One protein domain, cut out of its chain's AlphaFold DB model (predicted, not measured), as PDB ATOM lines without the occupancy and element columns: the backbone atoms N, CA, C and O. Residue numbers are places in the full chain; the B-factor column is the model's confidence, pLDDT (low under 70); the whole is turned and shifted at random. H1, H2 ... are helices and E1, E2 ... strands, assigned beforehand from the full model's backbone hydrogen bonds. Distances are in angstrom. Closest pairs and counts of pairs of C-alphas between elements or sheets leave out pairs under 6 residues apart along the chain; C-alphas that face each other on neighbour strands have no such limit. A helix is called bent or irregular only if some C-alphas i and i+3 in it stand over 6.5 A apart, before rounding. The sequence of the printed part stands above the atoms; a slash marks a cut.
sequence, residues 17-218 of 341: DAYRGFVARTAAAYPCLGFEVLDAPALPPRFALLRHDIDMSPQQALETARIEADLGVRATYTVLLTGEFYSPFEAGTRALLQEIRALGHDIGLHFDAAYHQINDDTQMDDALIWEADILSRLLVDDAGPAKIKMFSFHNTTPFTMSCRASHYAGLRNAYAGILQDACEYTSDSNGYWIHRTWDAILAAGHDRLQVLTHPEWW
ATOM      1  N   ASP A  17      53.266  94.785 230.213       97.31
ATOM      2  CA  ASP A  17      52.810  95.738 229.194       97.31
ATOM      3  C   ASP A  17      53.813  96.881 228.985       97.31
ATOM      4  O   ASP A  17      54.159  97.215 227.845       97.31
ATOM      5  N   ALA A  18      54.339  97.454 230.074       96.25
ATOM      6  CA  ALA A  18      55.403  98.449 229.996       96.25
ATOM      7  C   ALA A  18      56.670  97.856 229.359       96.25
ATOM      8  O   ALA A  18      57.236  98.466 228.445       96.25
ATOM      9  N   TYR A  19      57.054  96.638 229.760       97.88
ATOM     10  CA  TYR A  19      58.157  95.868 229.181       97.88
ATOM     11  C   TYR A  19      58.018  95.729 227.665       97.88
ATOM     12  O   TYR A  19      58.906  96.134 226.911       97.88
ATOM     13  N   ARG A  20      56.858  95.249 227.194       98.50
ATOM     14  CA  ARG A  20      56.540  95.138 225.763       98.50
ATOM     15  C   ARG A  20      56.706  96.481 225.054       98.50
ATOM     16  O   ARG A  20      57.270  96.531 223.961       98.50
ATOM     17  N   GLY A  21      56.263  97.572 225.677       98.00
ATOM     18  CA  GLY A  21      56.462  98.927 225.169       98.00
ATOM     19  C   GLY A  21      57.940  99.305 225.007       98.00
ATOM     20  O   GLY A  21      58.316  99.850 223.965       98.00
ATOM     21  N   PHE A  22      58.780  99.010 226.003       97.69
ATOM     22  CA  PHE A  22      60.225  99.259 225.952       97.69
ATOM     23  C   PHE A  22      60.919  98.447 224.857       97.69
ATOM     24  O   PHE A  22      61.677  99.005 224.054       97.69
ATOM     25  N   VAL A  23      60.621  97.149 224.773       98.62
ATOM     26  CA  VAL A  23      61.194  96.253 223.761       98.62
ATOM     27  C   VAL A  23      60.780  96.693 222.357       98.62
ATOM     28  O   VAL A  23      61.638  96.831 221.487       98.62
ATOM     29  N   ALA A  24      59.502  97.020 222.140       98.69
ATOM     30  CA  ALA A  24      59.006  97.467 220.838       98.69
ATOM     31  C   ALA A  24      59.680  98.769 220.368       98.69
ATOM     32  O   ALA A  24      60.097  98.874 219.213       98.69
ATOM     33  N   ARG A  25      59.839  99.758 221.262       98.31
ATOM     34  CA  ARG A  25      60.558 101.003 220.936       98.31
ATOM     35  C   ARG A  25      62.039 100.754 220.663       98.31
ATOM     36  O   ARG A  25      62.595 101.368 219.755       98.31
ATOM     37  N   THR A  26      62.662  99.845 221.411       98.44
ATOM     38  CA  THR A  26      64.063  99.466 221.193       98.44
ATOM     39  C   THR A  26      64.239  98.815 219.821       98.44
ATOM     40  O   THR A  26      65.063  99.281 219.037       98.44
ATOM     41  N   ALA A  27      63.412  97.824 219.485       98.25
ATOM     42  CA  ALA A  27      63.447  97.123 218.200       98.25
ATOM     43  C   ALA A  27      63.199  98.051 217.000       98.25
ATOM     44  O   ALA A  27      63.783  97.874 215.933       98.25
ATOM     45  N   ALA A  28      62.356  99.075 217.172       98.06
ATOM     46  CA  ALA A  28      62.108 100.073 216.136       98.06
ATOM     47  C   ALA A  28      63.316 100.996 215.878       98.06
ATOM     48  O   ALA A  28      63.462 101.521 214.774       98.06
ATOM     49  N   ALA A  29      64.171 101.219 216.882       97.94
ATOM     50  CA  ALA A  29      65.286 102.165 216.812       97.94
ATOM     51  C   ALA A  29      66.662 101.501 216.597       97.94
ATOM     52  O   ALA A  29      67.589 102.157 216.099       97.94
ATOM     53  N   TYR A  30      66.794 100.218 216.948       98.38
ATOM     54  CA  TYR A  30      68.058  99.489 216.995       98.38
ATOM     55  C   TYR A  30      67.926  98.069 216.437       98.38
ATOM     56  O   TYR A  30      66.947  97.387 216.729       98.38
ATOM     57  N   PRO A  31      68.948  97.558 215.724       97.94
ATOM     58  CA  PRO A  31      69.096  96.119 215.590       97.94
ATOM     59  C   PRO A  31      69.441  95.532 216.966       97.94
ATOM     60  O   PRO A  31      70.458  95.896 217.567       97.94
ATOM     61  N   CYS A  32      68.594  94.632 217.461       98.19
ATOM     62  CA  CYS A  32      68.865  93.866 218.674       98.19
ATOM     63  C   CYS A  32      69.803  92.704 218.329       98.19
ATOM     64  O   CYS A  32      69.445  91.827 217.539       98.19
ATOM     65  N   LEU A  33      71.023  92.731 218.867       98.19
ATOM     66  CA  LEU A  33      72.072  91.748 218.587       98.19
ATOM     67  C   LEU A  33      72.415  90.949 219.848       98.19
ATOM     68  O   LEU A  33      72.169  91.402 220.964       98.19
ATOM     69  N   GLY A  34      73.015  89.771 219.668       97.75
ATOM     70  CA  GLY A  34      73.610  89.021 220.769       97.75
ATOM     71  C   GLY A  34      75.052  89.451 221.039       97.75
ATOM     72  O   GLY A  34      75.650  90.262 220.325       97.75
ATOM     73  N   PHE A  35      75.665  88.850 222.058       98.50
ATOM     74  CA  PHE A  35      77.047  89.161 222.438       98.50
ATOM     75  C   PHE A  35      78.099  88.732 221.394       98.50
ATOM     76  O   PHE A  35      79.276  89.038 221.568       98.50
ATOM     77  N   GLU A  36      77.720  88.091 220.275       98.12
ATOM     78  CA  GLU A  36      78.617  87.861 219.125       98.12
ATOM     79  C   GLU A  36      79.227  89.133 218.531       98.12
ATOM     80  O   GLU A  36      80.217  89.042 217.809       98.12
ATOM     81  N   VAL A  37      78.706  90.318 218.867       98.31
ATOM     82  CA  VAL A  37      79.352  91.597 218.536       98.31
ATOM     83  C   VAL A  37      80.796  91.686 219.046       98.31
ATOM     84  O   VAL A  37      81.598  92.400 218.451       98.31
ATOM     85  N   LEU A  38      81.142  90.946 220.107       98.38
ATOM     86  CA  LEU A  38      82.497  90.868 220.662       98.38
ATOM     87  C   LEU A  38      83.468  90.028 219.825       98.38
ATOM     88  O   LEU A  38      84.676  90.145 220.012       98.38
ATOM     89  N   ASP A  39      82.962  89.206 218.906       97.94
ATOM     90  CA  ASP A  39      83.795  88.402 218.006       97.94
ATOM     91  C   ASP A  39      84.083  89.138 216.686       97.94
ATOM     92  O   ASP A  39      84.889  88.686 215.869       97.94
ATOM     93  N   ALA A  40      83.409  90.267 216.445       96.25
ATOM     94  CA  ALA A  40      83.632  91.085 215.265       96.25
ATOM     95  C   ALA A  40      84.957  91.869 215.380       96.25
ATOM     96  O   ALA A  40      85.327  92.295 216.473       96.25
ATOM     97  N   PRO A  41      85.650  92.162 214.258       95.00
ATOM     98  CA  PRO A  41      86.867  92.984 214.275       95.00
ATOM     99  C   PRO A  41      86.668  94.383 214.880       95.00
ATOM    100  O   PRO A  41      87.617  94.996 215.359       95.00
ATOM    101  N   ALA A  42      85.437  94.898 214.821       96.44
ATOM    102  CA  ALA A  42      85.004  96.125 215.469       96.44
ATOM    103  C   ALA A  42      83.513  96.026 215.820       96.44
ATOM    104  O   ALA A  42      82.749  95.367 215.110       96.44
ATOM    105  N   LEU A  43      83.094  96.727 216.880       98.00
ATOM    106  CA  LEU A  43      81.683  96.807 217.254       98.00
ATOM    107  C   LEU A  43      80.848  97.433 216.122       98.00
ATOM    108  O   LEU A  43      81.275  98.446 215.548       98.00
ATOM    109  N   PRO A  44      79.633  96.917 215.849       97.81
ATOM    110  CA  PRO A  44      78.724  97.545 214.900       97.81
ATOM    111  C   PRO A  44      78.475  99.019 215.261       97.81
ATOM    112  O   PRO A  44      78.526  99.391 216.441       97.81
ATOM    113  N   PRO A  45      78.221  99.889 214.269       97.44
ATOM    114  CA  PRO A  45      78.054 101.315 214.521       97.44
ATOM    115  C   PRO A  45      76.829 101.598 215.387       97.44
ATOM    116  O   PRO A  45      76.884 102.533 216.169       97.44
ATOM    117  N   ARG A  46      75.770 100.783 215.290       98.12
ATOM    118  CA  ARG A  46      74.551 100.923 216.086       98.12
ATOM    119  C   ARG A  46      73.935  99.567 216.418       98.12
ATOM    120  O   ARG A  46      73.783  98.752 215.511       98.12
ATOM    121  N   PHE A  47      73.584  99.342 217.684       98.69
ATOM    122  CA  PHE A  47      72.889  98.137 218.162       98.69
ATOM    123  C   PHE A  47      72.339  98.320 219.580       98.69
ATOM    124  O   PHE A  47      72.773  99.208 220.313       98.69
ATOM    125  N   ALA A  48      71.431  97.431 219.971       98.69
ATOM    126  CA  ALA A  48      71.057  97.218 221.362       98.69
ATOM    127  C   ALA A  48      71.370  95.771 221.762       98.69
ATOM    128  O   ALA A  48      71.081  94.842 221.008       98.69
ATOM    129  N   LEU A  49      71.969  95.585 222.937       98.81
ATOM    130  CA  LEU A  49      72.054  94.291 223.613       98.81
ATOM    131  C   LEU A  49      70.999  94.281 224.713       98.81
ATOM    132  O   LEU A  49      71.061  95.121 225.613       98.81
ATOM    133  N   LEU A  50      70.060  93.342 224.636       98.75
ATOM    134  CA  LEU A  50      69.124  93.058 225.720       98.75
ATOM    135  C   LEU A  50      69.631  91.834 226.479       98.75
ATOM    136  O   LEU A  50      69.815  90.763 225.893       98.75
ATOM    137  N   ARG A  51      69.925  92.026 227.765       98.69
ATOM    138  CA  ARG A  51      70.362  90.972 228.676       98.69
ATOM    139  C   ARG A  51      69.395  90.879 229.847       98.69
ATOM    140  O   ARG A  51      68.990  91.902 230.397       98.69
ATOM    141  N   HIS A  52      69.118  89.651 230.253       98.81
ATOM    142  CA  HIS A  52      68.304  89.308 231.402       98.81
ATOM    143  C   HIS A  52      69.135  88.452 232.342       98.81
ATOM    144  O   HIS A  52      69.540  87.356 231.954       98.81
ATOM    145  N   ASP A  53      69.408  88.948 233.544       98.56
ATOM    146  CA  ASP A  53      70.024  88.131 234.586       98.56
ATOM    147  C   ASP A  53      68.883  87.474 235.385       98.56
ATOM    148  O   ASP A  53      68.037  88.161 235.955       98.56
ATOM    149  N   ILE A  54      68.764  86.139 235.302       98.56
ATOM    150  CA  ILE A  54      67.700  85.396 235.992       98.56
ATOM    151  C   ILE A  54      68.178  85.100 237.414       98.56
ATOM    152  O   ILE A  54      68.787  84.053 237.654       98.56
ATOM    153  N   ASP A  55      67.858  85.983 238.358       97.19
ATOM    154  CA  ASP A  55      68.229  85.795 239.766       97.19
ATOM    155  C   ASP A  55      67.197  84.956 240.520       97.19
ATOM    156  O   ASP A  55      67.561  84.118 241.351       97.19
ATOM    157  N   MET A  56      65.904  85.150 240.216       96.25
ATOM    158  CA  MET A  56      64.834  84.555 241.023       96.25
ATOM    159  C   MET A  56      63.814  83.701 240.281       96.25
ATOM    160  O   MET A  56      63.439  82.646 240.793       96.25
ATOM    161  N   SER A  57      63.337  84.127 239.108       97.06
ATOM    162  CA  SER A  57      62.173  83.490 238.480       97.06
ATOM    163  C   SER A  57      62.384  83.145 237.002       97.06
ATOM    164  O   SER A  57      62.206  83.997 236.128       97.06
ATOM    165  N   PRO A  58      62.677  81.869 236.692       98.06
ATOM    166  CA  PRO A  58      62.635  81.351 235.325       98.06
ATOM    167  C   PRO A  58      61.247  81.477 234.673       98.06
ATOM    168  O   PRO A  58      61.152  81.580 233.454       98.06
ATOM    169  N   GLN A  59      60.170  81.482 235.468       97.56
ATOM    170  CA  GLN A  59      58.800  81.700 235.000       97.56
ATOM    171  C   GLN A  59      58.644  83.120 234.445       97.56
ATOM    172  O   GLN A  59      58.248  83.274 233.293       97.56
ATOM    173  N   GLN A  60      59.039  84.143 235.210       98.12
ATOM    174  CA  GLN A  60      58.989  85.526 234.723       98.12
ATOM    175  C   GLN A  60      59.955  85.758 233.555       98.12
ATOM    176  O   GLN A  60      59.644  86.511 232.635       98.12
ATOM    177  N   ALA A  61      61.097  85.059 233.538       98.69
ATOM    178  CA  ALA A  61      62.015  85.073 232.400       98.69
ATOM    179  C   ALA A  61      61.362  84.552 231.111       98.69
ATOM    180  O   ALA A  61      61.588  85.107 230.039       98.69
ATOM    181  N   LEU A  62      60.525  83.518 231.205       98.81
ATOM    182  CA  LEU A  62      59.783  83.018 230.054       98.81
ATOM    183  C   LEU A  62      58.705  84.010 229.585       98.81
ATOM    184  O   LEU A  62      58.512  84.160 228.380       98.81
ATOM    185  N   GLU A  63      58.036  84.713 230.501       98.69
ATOM    186  CA  GLU A  63      57.046  85.738 230.139       98.69
ATOM    187  C   GLU A  63      57.677  86.898 229.355       98.69
ATOM    188  O   GLU A  63      57.146  87.304 228.317       98.69
ATOM    189  N   THR A  64      58.848  87.391 229.775       98.69
ATOM    190  CA  THR A  64      59.575  88.412 229.003       98.69
ATOM    191  C   THR A  64      60.095  87.864 227.670       98.69
ATOM    192  O   THR A  64      59.978  88.549 226.652       98.69
ATOM    193  N   ALA A  65      60.550  86.605 227.629       98.88
ATOM    194  CA  ALA A  65      61.063  85.978 226.406       98.88
ATOM    195  C   ALA A  65      59.969  85.846 225.344       98.88
ATOM    196  O   ALA A  65      60.179  86.138 224.170       98.88
ATOM    197  N   ARG A  66      58.753  85.468 225.756       98.88
ATOM    198  CA  ARG A  66      57.585  85.406 224.865       98.88
ATOM    199  C   ARG A  66      57.282  86.766 224.240       98.88
ATOM    200  O   ARG A  66      57.055  86.847 223.036       98.88
ATOM    201  N   ILE A  67      57.332  87.840 225.030       98.88
ATOM    202  CA  ILE A  67      57.122  89.209 224.534       98.88
ATOM    203  C   ILE A  67      58.175  89.592 223.493       98.88
ATOM    204  O   ILE A  67      57.847  90.184 222.464       98.88
ATOM    205  N   GLU A  68      59.440  89.289 223.755       98.81
ATOM    206  CA  GLU A  68      60.529  89.592 222.830       98.81
ATOM    207  C   GLU A  68      60.410  88.797 221.531       98.81
ATOM    208  O   GLU A  68      60.499  89.384 220.450       98.81
ATOM    209  N   ALA A  69      60.142  87.493 221.621       98.81
ATOM    210  CA  ALA A  69      59.935  86.627 220.468       98.81
ATOM    211  C   ALA A  69      58.750  87.091 219.607       98.81
ATOM    212  O   ALA A  69      58.883  87.184 218.384       98.81
ATOM    213  N   ASP A  70      57.631  87.478 220.231       98.69
ATOM    214  CA  ASP A  70      56.472  88.075 219.552       98.69
ATOM    215  C   ASP A  70      56.841  89.341 218.762       98.69
ATOM    216  O   ASP A  70      56.250  89.639 217.722       98.69
ATOM    217  N   LEU A  71      57.809  90.111 219.266       98.62
ATOM    218  CA  LEU A  71      58.313  91.334 218.643       98.62
ATOM    219  C   LEU A  71      59.481  91.079 217.674       98.62
ATOM    220  O   LEU A  71      60.018  92.031 217.105       98.62
ATOM    221  N   GLY A  72      59.877  89.819 217.465       98.25
ATOM    222  CA  GLY A  72      61.013  89.442 216.622       98.25
ATOM    223  C   GLY A  72      62.369  89.879 217.187       98.25
ATOM    224  O   GLY A  72      63.321  90.072 216.429       98.25
ATOM    225  N   VAL A  73      62.457  90.070 218.504       98.50
ATOM    226  CA  VAL A  73      63.663  90.495 219.212       98.50
ATOM    227  C   VAL A  73      64.377  89.284 219.795       98.50
ATOM    228  O   VAL A  73      63.788  88.484 220.510       98.50
ATOM    229  N   ARG A  74      65.678  89.178 219.520       97.69
ATOM    230  CA  ARG A  74      66.574  88.239 220.202       97.69
ATOM    231  C   ARG A  74      67.226  88.942 221.388       97.69
ATOM    232  O   ARG A  74      67.785  90.028 221.227       97.69
ATOM    233  N   ALA A  75      67.194  88.286 222.541       98.69
ATOM    234  CA  ALA A  75      67.867  88.713 223.762       98.69
ATOM    235  C   ALA A  75      68.725  87.583 224.337       98.69
ATOM    236  O   ALA A  75      68.820  86.490 223.773       98.69
ATOM    237  N   THR A  76      69.385  87.867 225.453       98.81
ATOM    238  CA  THR A  76      70.247  86.932 226.171       98.81
ATOM    239  C   THR A  76      69.747  86.745 227.595       98.81
ATOM    240  O   THR A  76      69.689  87.713 228.344       98.81
ATOM    241  N   TYR A  77      69.493  85.503 227.995       98.88
ATOM    242  CA  TYR A  77      69.120  85.128 229.357       98.88
ATOM    243  C   TYR A  77      70.282  84.419 230.039       98.88
ATOM    244  O   TYR A  77      70.750  83.384 229.559       98.88
ATOM    245  N   THR A  78      70.774  84.969 231.144       98.81
ATOM    246  CA  THR A  78      71.870  84.379 231.909       98.81
ATOM    247  C   THR A  78      71.311  83.599 233.099       98.81
ATOM    248  O   THR A  78      70.416  84.058 233.808       98.81
ATOM    249  N   VAL A  79      71.787  82.365 233.268       98.81
ATOM    250  CA  VAL A  79      71.267  81.419 234.264       98.81
ATOM    251  C   VAL A  79      72.257  81.292 235.412       98.81
ATOM    252  O   VAL A  79      73.421  80.960 235.184       98.81
ATOM    253  N   LEU A  80      71.783  81.516 236.633       98.38
ATOM    254  CA  LEU A  80      72.557  81.401 237.864       98.38
ATOM    255  C   LEU A  80      72.497  79.962 238.383       98.38
ATOM    256  O   LEU A  80      71.428  79.446 238.709       98.38
ATOM    257  N   LEU A  81      73.646  79.288 238.457       98.00
ATOM    258  CA  LEU A  81      73.721  77.902 238.948       98.00
ATOM    259  C   LEU A  81      73.785  77.823 240.477       98.00
ATOM    260  O   LEU A  81      73.367  76.820 241.056       98.00
ATOM    261  N   THR A  82      74.312  78.865 241.112       96.06
ATOM    262  CA  THR A  82      74.612  78.937 242.548       96.06
ATOM    263  C   THR A  82      73.536  79.672 243.352       96.06
ATOM    264  O   THR A  82      73.715  79.901 244.547       96.06
ATOM    265  N   GLY A  83      72.426  80.047 242.709       93.06
ATOM    266  CA  GLY A  83      71.324  80.786 243.321       93.06
ATOM    267  C   GLY A  83      70.446  79.923 244.231       93.06
ATOM    268  O   GLY A  83      70.401  78.699 244.118       93.06
ATOM    269  N   GLU A  84      69.709  80.574 245.133       92.19
ATOM    270  CA  GLU A  84      68.829  79.900 246.105       92.19
ATOM    271  C   GLU A  84      67.349  79.875 245.658       92.19
ATOM    272  O   GLU A  84      66.544  79.054 246.115       92.19
ATOM    273  N   PHE A  85      66.973  80.749 244.719       95.06
ATOM    274  CA  PHE A  85      65.580  80.995 244.325       95.06
ATOM    275  C   PHE A  85      65.034  80.057 243.248       95.06
ATOM    276  O   PHE A  85      63.816  79.911 243.141       95.06
ATOM    277  N   TYR A  86      65.901  79.345 242.533       96.44
ATOM    278  CA  TYR A  86      65.550  78.229 241.658       96.44
ATOM    279  C   TYR A  86      66.764  77.316 241.475       96.44
ATOM    280  O   TYR A  86      67.880  77.676 241.837       96.44
ATOM    281  N   SER A  87      66.564  76.131 240.895       96.81
ATOM    282  CA  SER A  87      67.678  75.285 240.461       96.81
ATOM    283  C   SER A  87      67.507  74.840 239.009       96.81
ATOM    284  O   SER A  87      66.490  74.219 238.685       96.81
ATOM    285  N   PRO A  88      68.514  75.032 238.132       96.81
ATOM    286  CA  PRO A  88      68.520  74.459 236.782       96.81
ATOM    287  C   PRO A  88      68.450  72.922 236.753       96.81
ATOM    288  O   PRO A  88      68.258  72.331 235.695       96.81
ATOM    289  N   PHE A  89      68.608  72.237 237.890       96.50
ATOM    290  CA  PHE A  89      68.443  70.784 237.993       96.50
ATOM    291  C   PHE A  89      66.982  70.355 238.194       96.50
ATOM    292  O   PHE A  89      66.656  69.173 238.039       96.50
ATOM    293  N   GLU A  90      66.078  71.284 238.495       95.12
ATOM    294  CA  GLU A  90      64.646  71.009 238.581       95.12
ATOM    295  C   GLU A  90      64.060  70.799 237.180       95.12
ATOM    296  O   GLU A  90      64.369  71.523 236.235       95.12
ATOM    297  N   ALA A  91      63.193  69.795 237.023       93.12
ATOM    298  CA  ALA A  91      62.621  69.474 235.716       93.12
ATOM    299  C   ALA A  91      61.753  70.610 235.146       93.12
ATOM    300  O   ALA A  91      61.836  70.875 233.950       93.12
ATOM    301  N   GLY A  92      60.964  71.280 235.997       93.75
ATOM    302  CA  GLY A  92      60.148  72.433 235.599       93.75
ATOM    303  C   GLY A  92      61.017  73.596 235.132       93.75
ATOM    304  O   GLY A  92      60.862  74.067 234.012       93.75
ATOM    305  N   THR A  93      62.016  73.970 235.931       96.75
ATOM    306  CA  THR A  93      62.984  75.014 235.580       96.75
ATOM    307  C   THR A  93      63.714  74.728 234.268       96.75
ATOM    308  O   THR A  93      63.801  75.610 233.418       96.75
ATOM    309  N   ARG A  94      64.189  73.494 234.040       97.00
ATOM    310  CA  ARG A  94      64.804  73.138 232.749       97.00
ATOM    311  C   ARG A  94      63.858  73.335 231.575       97.00
ATOM    312  O   ARG A  94      64.300  73.847 230.555       97.00
ATOM    313  N   ALA A  95      62.596  72.929 231.717       96.62
ATOM    314  CA  ALA A  95      61.609  73.080 230.654       96.62
ATOM    315  C   ALA A  95      61.398  74.561 230.299       96.62
ATOM    316  O   ALA A  95      61.404  74.901 229.122       96.62
ATOM    317  N   LEU A  96      61.320  75.441 231.304       98.00
ATOM    318  CA  LEU A  96      61.215  76.892 231.102       98.00
ATOM    319  C   LEU A  96      62.438  77.448 230.352       98.00
ATOM    320  O   LEU A  96      62.292  78.140 229.349       98.00
ATOM    321  N   LEU A  97      63.655  77.091 230.779       98.38
ATOM    322  CA  LEU A  97      64.897  77.534 230.126       98.38
ATOM    323  C   LEU A  97      65.040  76.994 228.690       98.38
ATOM    324  O   LEU A  97      65.543  77.688 227.805       98.38
ATOM    325  N   GLN A  98      64.595  75.760 228.441       97.81
ATOM    326  CA  GLN A  98      64.538  75.178 227.098       97.81
ATOM    327  C   GLN A  98      63.524  75.908 226.213       97.81
ATOM    328  O   GLN A  98      63.802  76.114 225.035       97.81
ATOM    329  N   GLU A  99      62.384  76.332 226.762       98.19
ATOM    330  CA  GLU A  99      61.389  77.116 226.029       98.19
ATOM    331  C   GLU A  99      61.934  78.501 225.654       98.19
ATOM    332  O   GLU A  99      61.839  78.886 224.491       98.19
ATOM    333  N   ILE A 100      62.620  79.195 226.572       98.56
ATOM    334  CA  ILE A 100      63.325  80.458 226.272       98.56
ATOM    335  C   ILE A 100      64.310  80.267 225.106       98.56
ATOM    336  O   ILE A 100      64.338  81.050 224.158       98.56
ATOM    337  N   ARG A 101      65.095  79.185 225.120       97.31
ATOM    338  CA  ARG A 101      65.999  78.855 224.008       97.31
ATOM    339  C   ARG A 101      65.236  78.565 222.708       97.31
ATOM    340  O   ARG A 101      65.667  79.003 221.642       97.31
ATOM    341  N   ALA A 102      64.122  77.839 222.774       97.12
ATOM    342  CA  ALA A 102      63.299  77.492 221.613       97.12
ATOM    343  C   ALA A 102      62.625  78.719 220.970       97.12
ATOM    344  O   ALA A 102      62.413  78.729 219.759       97.12
ATOM    345  N   LEU A 103      62.361  79.765 221.759       98.00
ATOM    346  CA  LEU A 103      61.891  81.072 221.291       98.00
ATOM    347  C   LEU A 103      62.972  81.874 220.535       98.00
ATOM    348  O   LEU A 103      62.662  82.879 219.901       98.00
ATOM    349  N   GLY A 104      64.226  81.402 220.522       96.75
ATOM    350  CA  GLY A 104      65.322  81.979 219.737       96.75
ATOM    351  C   GLY A 104      66.282  82.871 220.527       96.75
ATOM    352  O   GLY A 104      67.166  83.485 219.923       96.75
ATOM    353  N   HIS A 105      66.142  82.932 221.854       98.31
ATOM    354  CA  HIS A 105      67.042  83.688 222.726       98.31
ATOM    355  C   HIS A 105      68.345  82.926 223.001       98.31
ATOM    356  O   HIS A 105      68.408  81.693 222.955       98.31
ATOM    357  N   ASP A 106      69.402  83.675 223.309       98.19
ATOM    358  CA  ASP A 106      70.656  83.093 223.777       98.19
ATOM    359  C   ASP A 106      70.557  82.724 225.257       98.19
ATOM    360  O   ASP A 106      70.024  83.488 226.059       98.19
ATOM    361  N   ILE A 107      71.160  81.592 225.626       98.50
ATOM    362  CA  ILE A 107      71.386  81.226 227.025       98.50
ATOM    363  C   ILE A 107      72.858  81.466 227.374       98.50
ATOM    364  O   ILE A 107      73.765  80.937 226.720       98.50
ATOM    365  N   GLY A 108      73.087  82.273 228.406       98.50
ATOM    366  CA  GLY A 108      74.391  82.562 228.993       98.50
ATOM    367  C   GLY A 108      74.498  82.068 230.434       98.50
ATOM    368  O   GLY A 108      73.525  81.607 231.029       98.50
ATOM    369  N   LEU A 109      75.692  82.185 231.002       98.62
ATOM    370  CA  LEU A 109      75.941  81.890 232.409       98.62
ATOM    371  C   LEU A 109      75.831  83.166 233.254       98.62
ATOM    372  O   LEU A 109      76.462  84.166 232.914       98.62
ATOM    373  N   HIS A 110      75.072  83.135 234.346       98.50
ATOM    374  CA  HIS A 110      75.149  84.159 235.384       98.50
ATOM    375  C   HIS A 110      76.134  83.670 236.447       98.50
ATOM    376  O   HIS A 110      75.822  82.800 237.253       98.50
ATOM    377  N   PHE A 111      77.376  84.127 236.350       98.38
ATOM    378  CA  PHE A 111      78.523  83.552 237.036       98.38
ATOM    379  C   PHE A 111      78.793  84.242 238.372       98.38
ATOM    380  O   PHE A 111      79.067  85.445 238.420       98.38
ATOM    381  N   ASP A 112      78.793  83.468 239.454       96.88
ATOM    382  CA  ASP A 112      79.074  83.960 240.799       96.88
ATOM    383  C   ASP A 112      80.546  83.750 241.181       96.88
ATOM    384  O   ASP A 112      80.950  82.713 241.712       96.88
ATOM    385  N   ALA A 113      81.371  84.771 240.943       95.81
ATOM    386  CA  ALA A 113      82.784  84.730 241.312       95.81
ATOM    387  C   ALA A 113      83.005  84.595 242.834       95.81
ATOM    388  O   ALA A 113      84.018  84.036 243.261       95.81
ATOM    389  N   ALA A 114      82.069  85.082 243.659       94.38
ATOM    390  CA  ALA A 114      82.179  85.016 245.112       94.38
ATOM    391  C   ALA A 114      81.939  83.592 245.631       94.38
ATOM    392  O   ALA A 114      82.670  83.149 246.519       94.38
ATOM    393  N   TYR A 115      80.994  82.852 245.038       95.38
ATOM    394  CA  TYR A 115      80.777  81.429 245.327       95.38
ATOM    395  C   TYR A 115      82.062  80.610 245.136       95.38
ATOM    396  O   TYR A 115      82.425  79.798 245.990       95.38
ATOM    397  N   HIS A 116      82.800  80.890 244.059       94.69
ATOM    398  CA  HIS A 116      84.083  80.246 243.744       94.69
ATOM    399  C   HIS A 116      85.292  80.849 244.472       94.69
ATOM    400  O   HIS A 116      86.411  80.373 244.291       94.69
ATOM    401  N   GLN A 117      85.098  81.878 245.306       94.50
ATOM    402  CA  GLN A 117      86.162  82.586 246.040       94.50
ATOM    403  C   GLN A 117      87.258  83.177 245.131       94.50
ATOM    404  O   GLN A 117      88.423  83.300 245.526       94.50
ATOM    405  N   ILE A 118      86.884  83.570 243.916       93.19
ATOM    406  CA  ILE A 118      87.786  84.120 242.903       93.19
ATOM    407  C   ILE A 118      88.017  85.602 243.186       93.19
ATOM    408  O   ILE A 118      87.076  86.387 243.287       93.19
ATOM    409  N   ASN A 119      89.289  85.990 243.269       88.69
ATOM    410  CA  ASN A 119      89.700  87.388 243.443       88.69
ATOM    411  C   ASN A 119      90.754  87.833 242.417       88.69
ATOM    412  O   ASN A 119      91.230  88.968 242.477       88.69
ATOM    413  N   ASP A 120      91.132  86.935 241.507       86.81
ATOM    414  CA  ASP A 120      92.057  87.168 240.406       86.81
ATOM    415  C   ASP A 120      91.482  86.540 239.130       86.81
ATOM    416  O   ASP A 120      90.927  85.439 239.163       86.81
ATOM    417  N   ASP A 121      91.572  87.245 238.004       83.00
ATOM    418  CA  ASP A 121      90.903  86.838 236.768       83.00
ATOM    419  C   ASP A 121      91.554  85.595 236.140       83.00
ATOM    420  O   ASP A 121      90.881  84.820 235.463       83.00
ATOM    421  N   THR A 122      92.812  85.315 236.498       85.56
ATOM    422  CA  THR A 122      93.522  84.071 236.163       85.56
ATOM    423  C   THR A 122      92.886  82.809 236.760       85.56
ATOM    424  O   THR A 122      93.174  81.704 236.304       85.56
ATOM    425  N   GLN A 123      92.010  82.953 237.760       88.62
ATOM    426  CA  GLN A 123      91.344  81.847 238.455       88.62
ATOM    427  C   GLN A 123      89.954  81.525 237.882       88.62
ATOM    428  O   GLN A 123      89.321  80.568 238.323       88.62
ATOM    429  N   MET A 124      89.451  82.323 236.934       92.56
ATOM    430  CA  MET A 124      88.068  82.199 236.457       92.56
ATOM    431  C   MET A 124      87.854  81.063 235.471       92.56
ATOM    432  O   MET A 124      86.762  80.499 235.444       92.56
ATOM    433  N   ASP A 125      88.865  80.739 234.664       95.38
ATOM    434  CA  ASP A 125      88.676  79.881 233.498       95.38
ATOM    435  C   ASP A 125      88.122  78.498 233.873       95.38
ATOM    436  O   ASP A 125      87.133  78.064 233.286       95.38
ATOM    437  N   ASP A 126      88.681  77.839 234.891       95.75
ATOM    438  CA  ASP A 126      88.225  76.507 235.313       95.75
ATOM    439  C   ASP A 126      86.769  76.523 235.809       95.75
ATOM    440  O   ASP A 126      85.976  75.654 235.437       95.75
ATOM    441  N   ALA A 127      86.396  77.524 236.613       97.06
ATOM    442  CA  ALA A 127      85.045  77.657 237.158       97.06
ATOM    443  C   ALA A 127      84.017  77.988 236.063       97.06
ATOM    444  O   ALA A 127      82.949  77.378 236.007       97.06
ATOM    445  N   LEU A 128      84.366  78.895 235.145       98.25
ATOM    446  CA  LEU A 128      83.545  79.247 233.989       98.25
ATOM    447  C   LEU A 128      83.335  78.053 233.050       98.25
ATOM    448  O   LEU A 128      82.206  77.799 232.631       98.25
ATOM    449  N   ILE A 129      84.399  77.302 232.735       98.06
ATOM    450  CA  ILE A 129      84.313  76.085 231.913       98.06
ATOM    451  C   ILE A 129      83.390  75.070 232.583       98.06
ATOM    452  O   ILE A 129      82.533  74.486 231.920       98.06
ATOM    453  N   TRP A 130      83.561  74.864 233.888       97.88
ATOM    454  CA  TRP A 130      82.794  73.884 234.644       97.88
ATOM    455  C   TRP A 130      81.297  74.221 234.686       97.88
ATOM    456  O   TRP A 130      80.471  73.378 234.333       97.88
ATOM    457  N   GLU A 131      80.932  75.453 235.044       98.50
ATOM    458  CA  GLU A 131      79.527  75.869 235.089       98.50
ATOM    459  C   GLU A 131      78.875  75.904 233.701       98.50
ATOM    460  O   GLU A 131      77.741  75.445 233.536       98.50
ATOM    461  N   ALA A 132      79.596  76.381 232.679       98.50
ATOM    462  CA  ALA A 132      79.099  76.385 231.307       98.50
ATOM    463  C   ALA A 132      78.863  74.961 230.771       98.50
ATOM    464  O   ALA A 132      77.856  74.727 230.098       98.50
ATOM    465  N   ASP A 133      79.746  74.001 231.078       98.31
ATOM    466  CA  ASP A 133      79.574  72.591 230.701       98.31
ATOM    467  C   ASP A 133      78.370  71.960 231.417       98.31
ATOM    468  O   ASP A 133      77.561  71.287 230.772       98.31
ATOM    469  N   ILE A 134      78.178  72.235 232.714       98.25
ATOM    470  CA  ILE A 134      76.990  71.786 233.455       98.25
ATOM    471  C   ILE A 134      75.720  72.322 232.802       98.25
ATOM    472  O   ILE A 134      74.832  71.540 232.452       98.25
ATOM    473  N   LEU A 135      75.630  73.638 232.602       98.38
ATOM    474  CA  LEU A 135      74.439  74.262 232.033       98.38
ATOM    475  C   LEU A 135      74.153  73.745 230.612       98.38
ATOM    476  O   LEU A 135      73.009  73.419 230.289       98.38
ATOM    477  N   SER A 136      75.195  73.582 229.790       98.12
ATOM    478  CA  SER A 136      75.097  73.007 228.442       98.12
ATOM    479  C   SER A 136      74.482  71.603 228.458       98.12
ATOM    480  O   SER A 136      73.584  71.303 227.666       98.12
ATOM    481  N   ARG A 137      74.926  70.748 229.390       96.88
ATOM    482  CA  ARG A 137      74.454  69.360 229.530       96.88
ATOM    483  C   ARG A 137      73.070  69.245 230.152       96.88
ATOM    484  O   ARG A 137      72.392  68.248 229.911       96.88
ATOM    485  N   LEU A 138      72.657  70.220 230.956       96.81
ATOM    486  CA  LEU A 138      71.301  70.273 231.497       96.81
ATOM    487  C   LEU A 138      70.287  70.675 230.422       96.81
ATOM    488  O   LEU A 138      69.184  70.134 230.392       96.81
ATOM    489  N   LEU A 139      70.659  71.590 229.527       96.69
ATOM    490  CA  LEU A 139      69.761  72.157 228.521       96.69
ATOM    491  C   LEU A 139      69.945  71.490 227.153       96.69
ATOM    492  O   LEU A 139      70.495  72.076 226.221       96.69
ATOM    493  N   VAL A 140      69.456  70.257 227.025       94.56
ATOM    494  CA  VAL A 140      69.490  69.481 225.774       94.56
ATOM    495  C   VAL A 140      68.112  69.477 225.121       94.56
ATOM    496  O   VAL A 140      67.134  69.126 225.770       94.56
ATOM    497  N   ASP A 141      68.041  69.843 223.846       88.31
ATOM    498  CA  ASP A 141      66.831  69.772 223.020       88.31
ATOM    499  C   ASP A 141      67.108  68.990 221.721       88.31
ATOM    500  O   ASP A 141      68.164  68.365 221.575       88.31
ATOM    501  N   ASP A 142      66.180  69.030 220.763       87.88
ATOM    502  CA  ASP A 142      66.313  68.348 219.468       87.88
ATOM    503  C   ASP A 142      67.520  68.832 218.642       87.88
ATOM    504  O   ASP A 142      68.039  68.094 217.802       87.88
ATOM    505  N   ALA A 143      68.010  70.054 218.885       86.31
ATOM    506  CA  ALA A 143      69.220  70.592 218.262       86.31
ATOM    507  C   ALA A 143      70.506  70.225 219.033       86.31
ATOM    508  O   ALA A 143      71.611  70.565 218.595       86.31
ATOM    509  N   GLY A 144      70.376  69.517 220.159       92.56
ATOM    510  CA  GLY A 144      71.463  69.072 221.022       92.56
ATOM    511  C   GLY A 144      71.669  69.952 222.265       92.56
ATOM    512  O   GLY A 144      70.805  70.758 222.632       92.56
ATOM    513  N   PRO A 145      72.811  69.791 222.961       96.12
ATOM    514  CA  PRO A 145      73.124  70.573 224.156       96.12
ATOM    515  C   PRO A 145      73.245  72.070 223.843       96.12
ATOM    516  O   PRO A 145      73.740  72.463 222.780       96.12
ATOM    517  N   ALA A 146      72.802  72.910 224.780       96.00
ATOM    518  CA  ALA A 146      72.844  74.359 224.636       96.00
ATOM    519  C   ALA A 146      74.287  74.836 224.490       96.00
ATOM    520  O   ALA A 146      75.184  74.414 225.219       96.00
ATOM    521  N   LYS A 147      74.525  75.741 223.542       95.88
ATOM    522  CA  LYS A 147      75.854  76.324 223.339       95.88
ATOM    523  C   LYS A 147      76.002  77.549 224.230       95.88
ATOM    524  O   LYS A 147      75.637  78.644 223.812       95.88
ATOM    525  N   ILE A 148      76.561  77.359 225.420       98.38
ATOM    526  CA  ILE A 148      76.859  78.460 226.339       98.38
ATOM    527  C   ILE A 148      78.098  79.188 225.816       98.38
ATOM    528  O   ILE A 148      79.179  78.612 225.732       98.38
ATOM    529  N   LYS A 149      77.915  80.431 225.360       98.25
ATOM    530  CA  LYS A 149      78.954  81.221 224.665       98.25
ATOM    531  C   LYS A 149      79.315  82.517 225.377       98.25
ATOM    532  O   LYS A 149      80.138  83.276 224.868       98.25
ATOM    533  N   MET A 150      78.670  82.812 226.497       98.56
ATOM    534  CA  MET A 150      78.857  84.066 227.210       98.56
ATOM    535  C   MET A 150      78.534  83.915 228.693       98.56
ATOM    536  O   MET A 150      77.765  83.028 229.068       98.56
ATOM    537  N   PHE A 151      79.091  84.809 229.506       98.75
ATOM    538  CA  PHE A 151      78.748  84.943 230.917       98.75
ATOM    539  C   PHE A 151      78.582  86.416 231.351       98.75
ATOM    540  O   PHE A 151      79.163  87.332 230.755       98.75
ATOM    541  N   SER A 152      77.757  86.647 232.370       98.44
ATOM    542  CA  SER A 152      77.655  87.900 233.125       98.44
ATOM    543  C   SER A 152      77.997  87.611 234.586       98.44
ATOM    544  O   SER A 152      77.687  86.537 235.081       98.44
ATOM    545  N   PHE A 153      78.663  88.530 235.281       98.00
ATOM    546  CA  PHE A 153      78.922  88.385 236.713       98.00
ATOM    547  C   PHE A 153      77.658  88.639 237.545       98.00
ATOM    548  O   PHE A 153      77.007  89.668 237.358       98.00
ATOM    549  N   HIS A 154      77.381  87.744 238.493       96.56
ATOM    550  CA  HIS A 154      76.431  87.941 239.590       96.56
ATOM    551  C   HIS A 154      77.060  88.832 240.668       96.56
ATOM    552  O   HIS A 154      78.240  88.679 240.989       96.56
ATOM    553  N   ASN A 155      76.279  89.779 241.203       90.56
ATOM    554  CA  ASN A 155      76.682  90.711 242.265       90.56
ATOM    555  C   ASN A 155      78.078  91.325 242.064       90.56
ATOM    556  O   ASN A 155      79.041  91.019 242.773       90.56
ATOM    557  N   THR A 156      78.188  92.228 241.089       91.12
ATOM    558  CA  THR A 156      79.476  92.806 240.692       91.12
ATOM    559  C   THR A 156      80.236  93.454 241.854       91.12
ATOM    560  O   THR A 156      79.724  94.319 242.566       91.12
ATOM    561  N   THR A 157      81.510  93.104 241.978       92.12
ATOM    562  CA  THR A 157      82.503  93.704 242.877       92.12
ATOM    563  C   THR A 157      83.485  94.594 242.100       92.12
ATOM    564  O   THR A 157      83.583  94.474 240.872       92.12
ATOM    565  N   PRO A 158      84.292  95.445 242.774       94.31
ATOM    566  CA  PRO A 158      85.373  96.181 242.113       94.31
ATOM    567  C   PRO A 158      86.320  95.289 241.298       94.31
ATOM    568  O   PRO A 158      86.777  95.711 240.240       94.31
ATOM    569  N   PHE A 159      86.568  94.059 241.762       94.56
ATOM    570  CA  PHE A 159      87.354  93.066 241.033       94.56
ATOM    571  C   PHE A 159      86.655  92.646 239.732       94.56
ATOM    572  O   PHE A 159      87.199  92.885 238.658       94.56
ATOM    573  N   THR A 160      85.424  92.126 239.795       95.19
ATOM    574  CA  THR A 160      84.701  91.666 238.588       95.19
ATOM    575  C   THR A 160      84.481  92.786 237.562       95.19
ATOM    576  O   THR A 160      84.577  92.560 236.361       95.19
ATOM    577  N   MET A 161      84.294  94.035 238.011       95.44
ATOM    578  CA  MET A 161      84.192  95.199 237.120       95.44
ATOM    579  C   MET A 161      85.523  95.551 236.438       95.44
ATOM    580  O   MET A 161      85.528  96.195 235.384       95.44
ATOM    581  N   SER A 162      86.651  95.143 237.029       95.75
ATOM    582  CA  SER A 162      87.988  95.301 236.449       95.75
ATOM    583  C   SER A 162      88.353  94.198 235.443       95.75
ATOM    584  O   SER A 162      89.258  94.410 234.635       95.75
ATOM    585  N   CYS A 163      87.615  93.079 235.420       96.25
ATOM    586  CA  CYS A 163      87.755  91.989 234.449       96.25
ATOM    587  C   CYS A 163      87.254  92.434 233.066       96.25
ATOM    588  O   CYS A 163      86.122  92.169 232.665       96.25
ATOM    589  N   ARG A 164      88.093  93.178 232.342       97.00
ATOM    590  CA  ARG A 164      87.721  93.898 231.113       97.00
ATOM    591  C   ARG A 164      88.061  93.154 229.820       97.00
ATOM    592  O   ARG A 164      87.815  93.710 228.747       97.00
ATOM    593  N   ALA A 165      88.615  91.940 229.876       97.62
ATOM    594  CA  ALA A 165      88.849  91.155 228.666       97.62
ATOM    595  C   ALA A 165      87.519  90.836 227.961       97.62
ATOM    596  O   ALA A 165      86.489  90.653 228.615       97.62
ATOM    597  N   SER A 166      87.539  90.775 226.625       98.12
ATOM    598  CA  SER A 166      86.351  90.428 225.830       98.12
ATOM    599  C   SER A 166      85.875  89.000 226.083       98.12
ATOM    600  O   SER A 166      84.680  88.728 225.972       98.12
ATOM    601  N   HIS A 167      86.798  88.110 226.455       98.19
ATOM    602  CA  HIS A 167      86.525  86.703 226.699       98.19
ATOM    603  C   HIS A 167      87.337  86.188 227.885       98.19
ATOM    604  O   HIS A 167      88.483  86.592 228.071       98.19
ATOM    605  N   TYR A 168      86.746  85.247 228.613       97.94
ATOM    606  CA  TYR A 168      87.398  84.392 229.609       97.94
ATOM    607  C   TYR A 168      86.920  82.965 229.362       97.94
ATOM    608  O   TYR A 168      85.754  82.775 229.014       97.94
ATOM    609  N   ALA A 169      87.802  81.967 229.435       96.81
ATOM    610  CA  ALA A 169      87.470  80.583 229.077       96.81
ATOM    611  C   ALA A 169      86.788  80.411 227.690       96.81
ATOM    612  O   ALA A 169      86.001  79.495 227.462       96.81
ATOM    613  N   GLY A 170      87.051  81.319 226.740       96.94
ATOM    614  CA  GLY A 170      86.384  81.342 225.429       96.94
ATOM    615  C   GLY A 170      84.919  81.814 225.446       96.94
ATOM    616  O   GLY A 170      84.303  81.917 224.384       96.94
ATOM    617  N   LEU A 171      84.366  82.144 226.614       98.62
ATOM    618  CA  LEU A 171      83.045  82.738 226.786       98.62
ATOM    619  C   LEU A 171      83.151  84.260 226.687       98.62
ATOM    620  O   LEU A 171      84.036  84.874 227.279       98.62
ATOM    621  N   ARG A 172      82.223  84.880 225.963       98.75
ATOM    622  CA  ARG A 172      82.116  86.338 225.849       98.75
ATOM    623  C   ARG A 172      81.724  86.945 227.195       98.75
ATOM    624  O   ARG A 172      80.780  86.489 227.836       98.75
ATOM    625  N   ASN A 173      82.422  87.996 227.590       98.62
ATOM    626  CA  ASN A 173      82.200  88.695 228.845       98.62
ATOM    627  C   ASN A 173      81.218  89.856 228.643       98.62
ATOM    628  O   ASN A 173      81.519  90.810 227.920       98.62
ATOM    629  N   ALA A 174      80.067  89.822 229.318       98.44
ATOM    630  CA  ALA A 174      79.086  90.907 229.242       98.44
ATOM    631  C   ALA A 174      79.640  92.271 229.712       98.44
ATOM    632  O   ALA A 174      79.155  93.320 229.280       98.44
ATOM    633  N   TYR A 175      80.691  92.235 230.536       97.94
ATOM    634  CA  TYR A 175      81.406  93.373 231.106       97.94
ATOM    635  C   TYR A 175      82.715  93.684 230.363       97.94
ATOM    636  O   TYR A 175      83.580  94.372 230.904       97.94
ATOM    637  N   ALA A 176      82.893  93.209 229.126       98.44
ATOM    638  CA  ALA A 176      84.066  93.525 228.313       98.44
ATOM    639  C   ALA A 176      84.336  95.040 228.263       98.44
ATOM    640  O   ALA A 176      83.418  95.842 228.072       98.44
ATOM    641  N   GLY A 177      85.603  95.446 228.373       98.31
ATOM    642  CA  GLY A 177      85.987  96.860 228.432       98.31
ATOM    643  C   GLY A 177      85.505  97.661 227.224       98.31
ATOM    644  O   GLY A 177      85.014  98.771 227.382       98.31
ATOM    645  N   ILE A 178      85.531  97.058 226.029       98.25
ATOM    646  CA  ILE A 178      85.020  97.693 224.808       98.25
ATOM    647  C   ILE A 178      83.514  97.996 224.881       98.25
ATOM    648  O   ILE A 178      83.074  98.990 224.312       98.25
ATOM    649  N   LEU A 179      82.722  97.183 225.591       98.38
ATOM    650  CA  LEU A 179      81.300  97.457 225.820       98.38
ATOM    651  C   LEU A 179      81.124  98.523 226.900       98.38
ATOM    652  O   LEU A 179      80.344  99.444 226.686       98.38
ATOM    653  N   GLN A 180      81.885  98.442 228.000       97.44
ATOM    654  CA  GLN A 180      81.861  99.457 229.065       97.44
ATOM    655  C   GLN A 180      82.194 100.863 228.538       97.44
ATOM    656  O   GLN A 180      81.648 101.847 229.028       97.44
ATOM    657  N   ASP A 181      83.096 100.957 227.558       97.81
ATOM    658  CA  ASP A 181      83.561 102.237 227.020       97.81
ATOM    659  C   ASP A 181      82.664 102.766 225.890       97.81
ATOM    660  O   ASP A 181      82.586 103.976 225.681       97.81
ATOM    661  N   ALA A 182      82.026 101.874 225.123       97.62
ATOM    662  CA  ALA A 182      81.342 102.234 223.881       97.62
ATOM    663  C   ALA A 182      79.813 102.143 223.933       97.62
ATOM    664  O   ALA A 182      79.173 102.619 222.994       97.62
ATOM    665  N   CYS A 183      79.236 101.504 224.955       97.62
ATOM    666  CA  CYS A 183      77.793 101.339 225.107       97.62
ATOM    667  C   CYS A 183      77.274 102.158 226.283       97.62
ATOM    668  O   CYS A 183      77.862 102.175 227.362       97.62
ATOM    669  N   GLU A 184      76.115 102.773 226.093       97.69
ATOM    670  CA  GLU A 184      75.362 103.346 227.199       97.69
ATOM    671  C   GLU A 184      74.584 102.237 227.903       97.69
ATOM    672  O   GLU A 184      74.020 101.349 227.257       97.69
ATOM    673  N   TYR A 185      74.570 102.293 229.233       96.44
ATOM    674  CA  TYR A 185      74.096 101.208 230.084       96.44
ATOM    675  C   TYR A 185      72.952 101.647 230.999       96.44
ATOM    676  O   TYR A 185      72.954 102.757 231.541       96.44
ATOM    677  N   THR A 186      71.988 100.751 231.194       95.81
ATOM    678  CA  THR A 186      70.930 100.866 232.205       95.81
ATOM    679  C   THR A 186      70.594  99.487 232.781       95.81
ATOM    680  O   THR A 186      70.813  98.469 232.120       95.81
ATOM    681  N   SER A 187      70.092  99.465 234.018       95.62
ATOM    682  CA  SER A 187      69.654  98.260 234.725       95.62
ATOM    683  C   SER A 187      68.486  98.554 235.661       95.62
ATOM    684  O   SER A 187      68.473  99.619 236.269       95.62
ATOM    685  N   ASP A 188      67.546  97.622 235.815       94.69
ATOM    686  CA  ASP A 188      66.401  97.680 236.744       94.69
ATOM    687  C   ASP A 188      66.660  96.982 238.103       94.69
ATOM    688  O   ASP A 188      65.718  96.580 238.789       94.69
ATOM    689  N   SER A 189      67.929  96.789 238.479       90.31
ATOM    690  CA  SER A 189      68.320  96.014 239.664       90.31
ATOM    691  C   SER A 189      67.571  96.438 240.936       90.31
ATOM    692  O   SER A 189      67.382  97.623 241.215       90.31
ATOM    693  N   ASN A 190      67.147  95.444 241.723       89.69
ATOM    694  CA  ASN A 190      66.329  95.616 242.928       89.69
ATOM    695  C   ASN A 190      64.974  96.325 242.675       89.69
ATOM    696  O   ASN A 190      64.433  96.991 243.563       89.69
ATOM    697  N   GLY A 191      64.426  96.194 241.464       90.69
ATOM    698  CA  GLY A 191      63.117  96.722 241.084       90.69
ATOM    699  C   GLY A 191      63.095  98.228 240.829       90.69
ATOM    700  O   GLY A 191      62.030  98.843 240.872       90.69
ATOM    701  N   TYR A 192      64.251  98.847 240.578       89.94
ATOM    702  CA  TYR A 192      64.339 100.247 240.180       89.94
ATOM    703  C   TYR A 192      65.491 100.516 239.212       89.94
ATOM    704  O   TYR A 192      66.509  99.834 239.199       89.94
ATOM    705  N   TRP A 193      65.359 101.579 238.418       90.75
ATOM    706  CA  TRP A 193      66.380 101.944 237.441       90.75
ATOM    707  C   TRP A 193      67.650 102.521 238.078       90.75
ATOM    708  O   TRP A 193      67.616 103.525 238.795       90.75
ATOM    709  N   ILE A 194      68.791 101.936 237.727       84.94
ATOM    710  CA  ILE A 194      70.141 102.412 238.021       84.94
ATOM    711  C   ILE A 194      70.692 103.147 236.792       84.94
ATOM    712  O   ILE A 194      70.459 102.764 235.646       84.94
ATOM    713  N   HIS A 195      71.455 104.216 237.038       83.31
ATOM    714  CA  HIS A 195      72.029 105.151 236.056       83.31
ATOM    715  C   HIS A 195      71.005 106.040 235.341       83.31
ATOM    716  O   HIS A 195      71.174 107.259 235.336       83.31
ATOM    717  N   ARG A 196      69.977 105.453 234.725       88.81
ATOM    718  CA  ARG A 196      68.873 106.133 234.026       88.81
ATOM    719  C   ARG A 196      67.776 105.128 233.686       88.81
ATOM    720  O   ARG A 196      68.061 103.942 233.612       88.81
ATOM    721  N   THR A 197      66.559 105.587 233.417       93.00
ATOM    722  CA  THR A 197      65.470 104.704 232.965       93.00
ATOM    723  C   THR A 197      65.674 104.225 231.525       93.00
ATOM    724  O   THR A 197      66.385 104.868 230.742       93.00
ATOM    725  N   TRP A 198      65.009 103.128 231.148       94.75
ATOM    726  CA  TRP A 198      64.988 102.655 229.757       94.75
ATOM    727  C   TRP A 198      64.358 103.700 228.808       94.75
ATOM    728  O   TRP A 198      64.830 103.912 227.692       94.75
ATOM    729  N   ASP A 199      63.368 104.471 229.263       93.19
ATOM    730  CA  ASP A 199      62.856 105.602 228.474       93.19
ATOM    731  C   ASP A 199      63.911 106.677 228.230       93.19
ATOM    732  O   ASP A 199      64.090 107.133 227.100       93.19
ATOM    733  N   ALA A 200      64.638 107.072 229.278       93.69
ATOM    734  CA  ALA A 200      65.641 108.121 229.175       93.69
ATOM    735  C   ALA A 200      66.789 107.722 228.237       93.69
ATOM    736  O   ALA A 200      67.255 108.553 227.454       93.69
ATOM    737  N   ILE A 201      67.231 106.459 228.278       94.25
ATOM    738  CA  ILE A 201      68.310 105.992 227.399       94.25
ATOM    739  C   ILE A 201      67.867 105.915 225.930       94.25
ATOM    740  O   ILE A 201      68.639 106.299 225.052       94.25
ATOM    741  N   LEU A 202      66.621 105.504 225.657       95.19
ATOM    742  CA  LEU A 202      66.067 105.491 224.297       95.19
ATOM    743  C   LEU A 202      65.861 106.909 223.758       95.19
ATOM    744  O   LEU A 202      66.215 107.188 222.614       95.19
ATOM    745  N   ALA A 203      65.334 107.818 224.582       95.69
ATOM    746  CA  ALA A 203      65.111 109.212 224.201       95.69
ATOM    747  C   ALA A 203      66.416 109.948 223.861       95.69
ATOM    748  O   ALA A 203      66.425 110.820 222.993       95.69
ATOM    749  N   ALA A 204      67.522 109.585 224.515       96.06
ATOM    750  CA  ALA A 204      68.835 110.149 224.230       96.06
ATOM    751  C   ALA A 204      69.415 109.703 222.870       96.06
ATOM    752  O   ALA A 204      70.305 110.369 222.344       96.06
ATOM    753  N   GLY A 205      68.908 108.615 222.273       95.75
ATOM    754  CA  GLY A 205      69.220 108.225 220.893       95.75
ATOM    755  C   GLY A 205      70.675 107.814 220.642       95.75
ATOM    756  O   GLY A 205      71.153 107.943 219.513       95.75
ATOM    757  N   HIS A 206      71.376 107.336 221.675       97.25
ATOM    758  CA  HIS A 206      72.767 106.881 221.584       97.25
ATOM    759  C   HIS A 206      72.944 105.767 220.555       97.25
ATOM    760  O   HIS A 206      72.002 105.047 220.249       97.25
ATOM    761  N   ASP A 207      74.155 105.587 220.039       98.19
ATOM    762  CA  ASP A 207      74.403 104.599 218.989       98.19
ATOM    763  C   ASP A 207      74.379 103.154 219.497       98.19
ATOM    764  O   ASP A 207      73.870 102.265 218.816       98.19
ATOM    765  N   ARG A 208      74.899 102.898 220.697       98.50
ATOM    766  CA  ARG A 208      75.047 101.542 221.235       98.50
ATOM    767  C   ARG A 208      74.485 101.468 222.636       98.50
ATOM    768  O   ARG A 208      74.896 102.239 223.503       98.50
ATOM    769  N   LEU A 209      73.577 100.529 222.843       98.31
ATOM    770  CA  LEU A 209      72.914 100.318 224.120       98.31
ATOM    771  C   LEU A 209      73.242  98.931 224.664       98.31
ATOM    772  O   LEU A 209      73.253  97.950 223.919       98.31
ATOM    773  N   GLN A 210      73.441  98.846 225.974       98.06
ATOM    774  CA  GLN A 210      73.346  97.600 226.719       98.06
ATOM    775  C   GLN A 210      72.302  97.787 227.823       98.06
ATOM    776  O   GLN A 210      72.508  98.553 228.761       98.06
ATOM    777  N   VAL A 211      71.173  97.099 227.692       98.12
ATOM    778  CA  VAL A 211      70.087  97.118 228.672       98.12
ATOM    779  C   VAL A 211      70.132  95.805 229.440       98.12
ATOM    780  O   VAL A 211      70.020  94.736 228.841       98.12
ATOM    781  N   LEU A 212      70.313  95.896 230.756       98.00
ATOM    782  CA  LEU A 212      70.105  94.782 231.674       98.00
ATOM    783  C   LEU A 212      68.708  94.907 232.283       98.00
ATOM    784  O   LEU A 212      68.349  95.971 232.775       98.00
ATOM    785  N   THR A 213      67.953  93.819 232.313       97.81
ATOM    786  CA  THR A 213      66.801  93.709 233.212       97.81
ATOM    787  C   THR A 213      66.873  92.433 234.039       97.81
ATOM    788  O   THR A 213      67.599  91.510 233.676       97.81
ATOM    789  N   HIS A 214      66.128  92.373 235.133       97.94
ATOM    790  CA  HIS A 214      65.957  91.150 235.908       97.94
ATOM    791  C   HIS A 214      64.484  90.746 235.800       97.94
ATOM    792  O   HIS A 214      63.605  91.529 236.185       97.94
ATOM    793  N   PRO A 215      64.168  89.579 235.205       97.56
ATOM    794  CA  PRO A 215      62.789  89.226 234.885       97.56
ATOM    795  C   PRO A 215      61.824  89.238 236.073       97.56
ATOM    796  O   PRO A 215      60.647  89.530 235.882       97.56
ATOM    797  N   GLU A 216      62.298  88.991 237.298       96.50
ATOM    798  CA  GLU A 216      61.479  89.022 238.515       96.50
ATOM    799  C   GLU A 216      60.776  90.359 238.791       96.50
ATOM    800  O   GLU A 216      59.842  90.402 239.589       96.50
ATOM    801  N   TRP A 217      61.181  91.455 238.147       96.88
ATOM    802  CA  TRP A 217      60.531  92.751 238.342       96.88
ATOM    803  C   TRP A 217      59.322  92.970 237.436       96.88
ATOM    804  O   TRP A 217      58.498  93.836 237.737       96.88
ATOM    805  N   TRP A 218      59.170  92.174 236.376       96.69
ATOM    806  CA  TRP A 218      58.190  92.391 235.314       96.69
ATOM    807  C   TRP A 218      56.988  91.463 235.478       96.69
ATOM    808  O   TRP A 218      57.031  90.291 235.118       96.69
TER     809      TRP A 218
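AT A GLANCE: This is residues 17 to 218 of the 341 residues of an uncharacterized protein of Rubricella aquisinus (UniProt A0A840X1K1). One sheet of seven parallel strands is curled like part of a barrel, and the helices H8, H1, H3, H4 and H5 follow one another round its outside. The barrel is not closed: its edge strands E5 and E6 are apart, H7 lies in the chain between them and only grazes the sheet, while H2 sits near the first residues of E4 and E5. The printed part has 202 residues, with eight named helices and seven named strands in the order H1 H2 E1 H3 E2 H4 E3 H5 E4 H6 E5 H7 E6 H8 E7; the sheet order is E5 E4 E3 E2 E1 E7 E6, and the class is mixed, helices and strands. The whole is compact and rounded, with a radius of gyration of the C-alphas of 15.8 A and spans of 41 by 35 by 32 A.

IN THESE COORDINATES: The strands are E1, residues 47 to 54, 22.5 A long from first to last C-alpha; E2, 76 to 80, 13.1 A; E3, 106 to 111, 15.4 A; E4, 150 to 153; E5, 171 to 173; E6, 184 to 187; and E7, 208 to 213, 16.5 A. E1 begins with C-alpha 47 at (72.889, 98.137, 218.162), and E7 ends with C-alpha 213 at (66.801, 93.709, 233.212). The longer helices are H1, residues 17 to 29, 18.7 A; H3, 58 to 70, 18.2 A; H4, 91 to 102, 16.2 A; and H5, 121 to 138, 26.2 A. The short ones are H2, 35 to 39; H6, 158 to 162; H7, 177 to 182; and H8, 198 to 203. H1 begins with C-alpha 17 at (52.810, 95.738, 229.194). H5 has a kink of 26 degrees near residue 128 and is only just irregular: C-alphas 122 and 125 are 6.9 A apart.

HOW THE PARTS SIT: The sheet is strongly twisted. E1 and E7 are parallel at 17 degrees, with N 49 and O 209 2.9 A apart; E2 and E1 are parallel at 24 degrees, with N 52 and O 76 at 2.8 A. E3 and E2 have N 77 and O 106 at 2.8 A, E4 and E3 have N 111 and O 152 at 2.7 A, E5 and E4 have N 151 and O 172 at 2.9 A, and E7 and E6 have N 184 and O 208 at 2.9 A, each within hydrogen-bond range. E1, H3, E2 form a strand-helix-strand unit, two parallel neighbour strands with a helix between, and its crossover is right-handed; the same holds for E2, H4, E3; E3, H5, E4; E4, H6, E5; and E6, H8, E7. H3 is on the sheet at a height of 10.5 A and runs along the strands. H3 touches H4 at a shallow tilt of 19 degrees, the same way, with the C-alphas of Leu 62 and Ile 100 closest at 5.8 A. H1 touches H3 at a steep tilt of 44 degrees, with residues 19 to 23 alone, Arg 20 and Ile 67 having the closest C-alphas at 6.1 A. H1 also touches H8, with the C-alphas of Phe 22 and Trp 198 closest at 7.0 A. H5 lies over E4 and E3, slantwise to the strands at 42 degrees to E3 on the local plane. H2 is on the sheet but over none of its strands; its closest C-alphas to E5 are those of Phe 35 and Arg 172, 6.7 A. H6 is not on the sheet. Every O i to N i+4 pair is within hydrogen-bond range in H1, H3, H4, H6, H7 and H8; H5 has 11 of 14, and H2 has 0 of 1 but 2 of 2 O i to N i+3 pairs.

THE WHOLE: The C-alphas farthest apart are those of Asp 17 and Thr 122, 42.9 A. The printed part has no cut, and its one long link is H5 to E4, 11 residues. The mean pLDDT of the printed part is 96.4, and no printed residue is under 70.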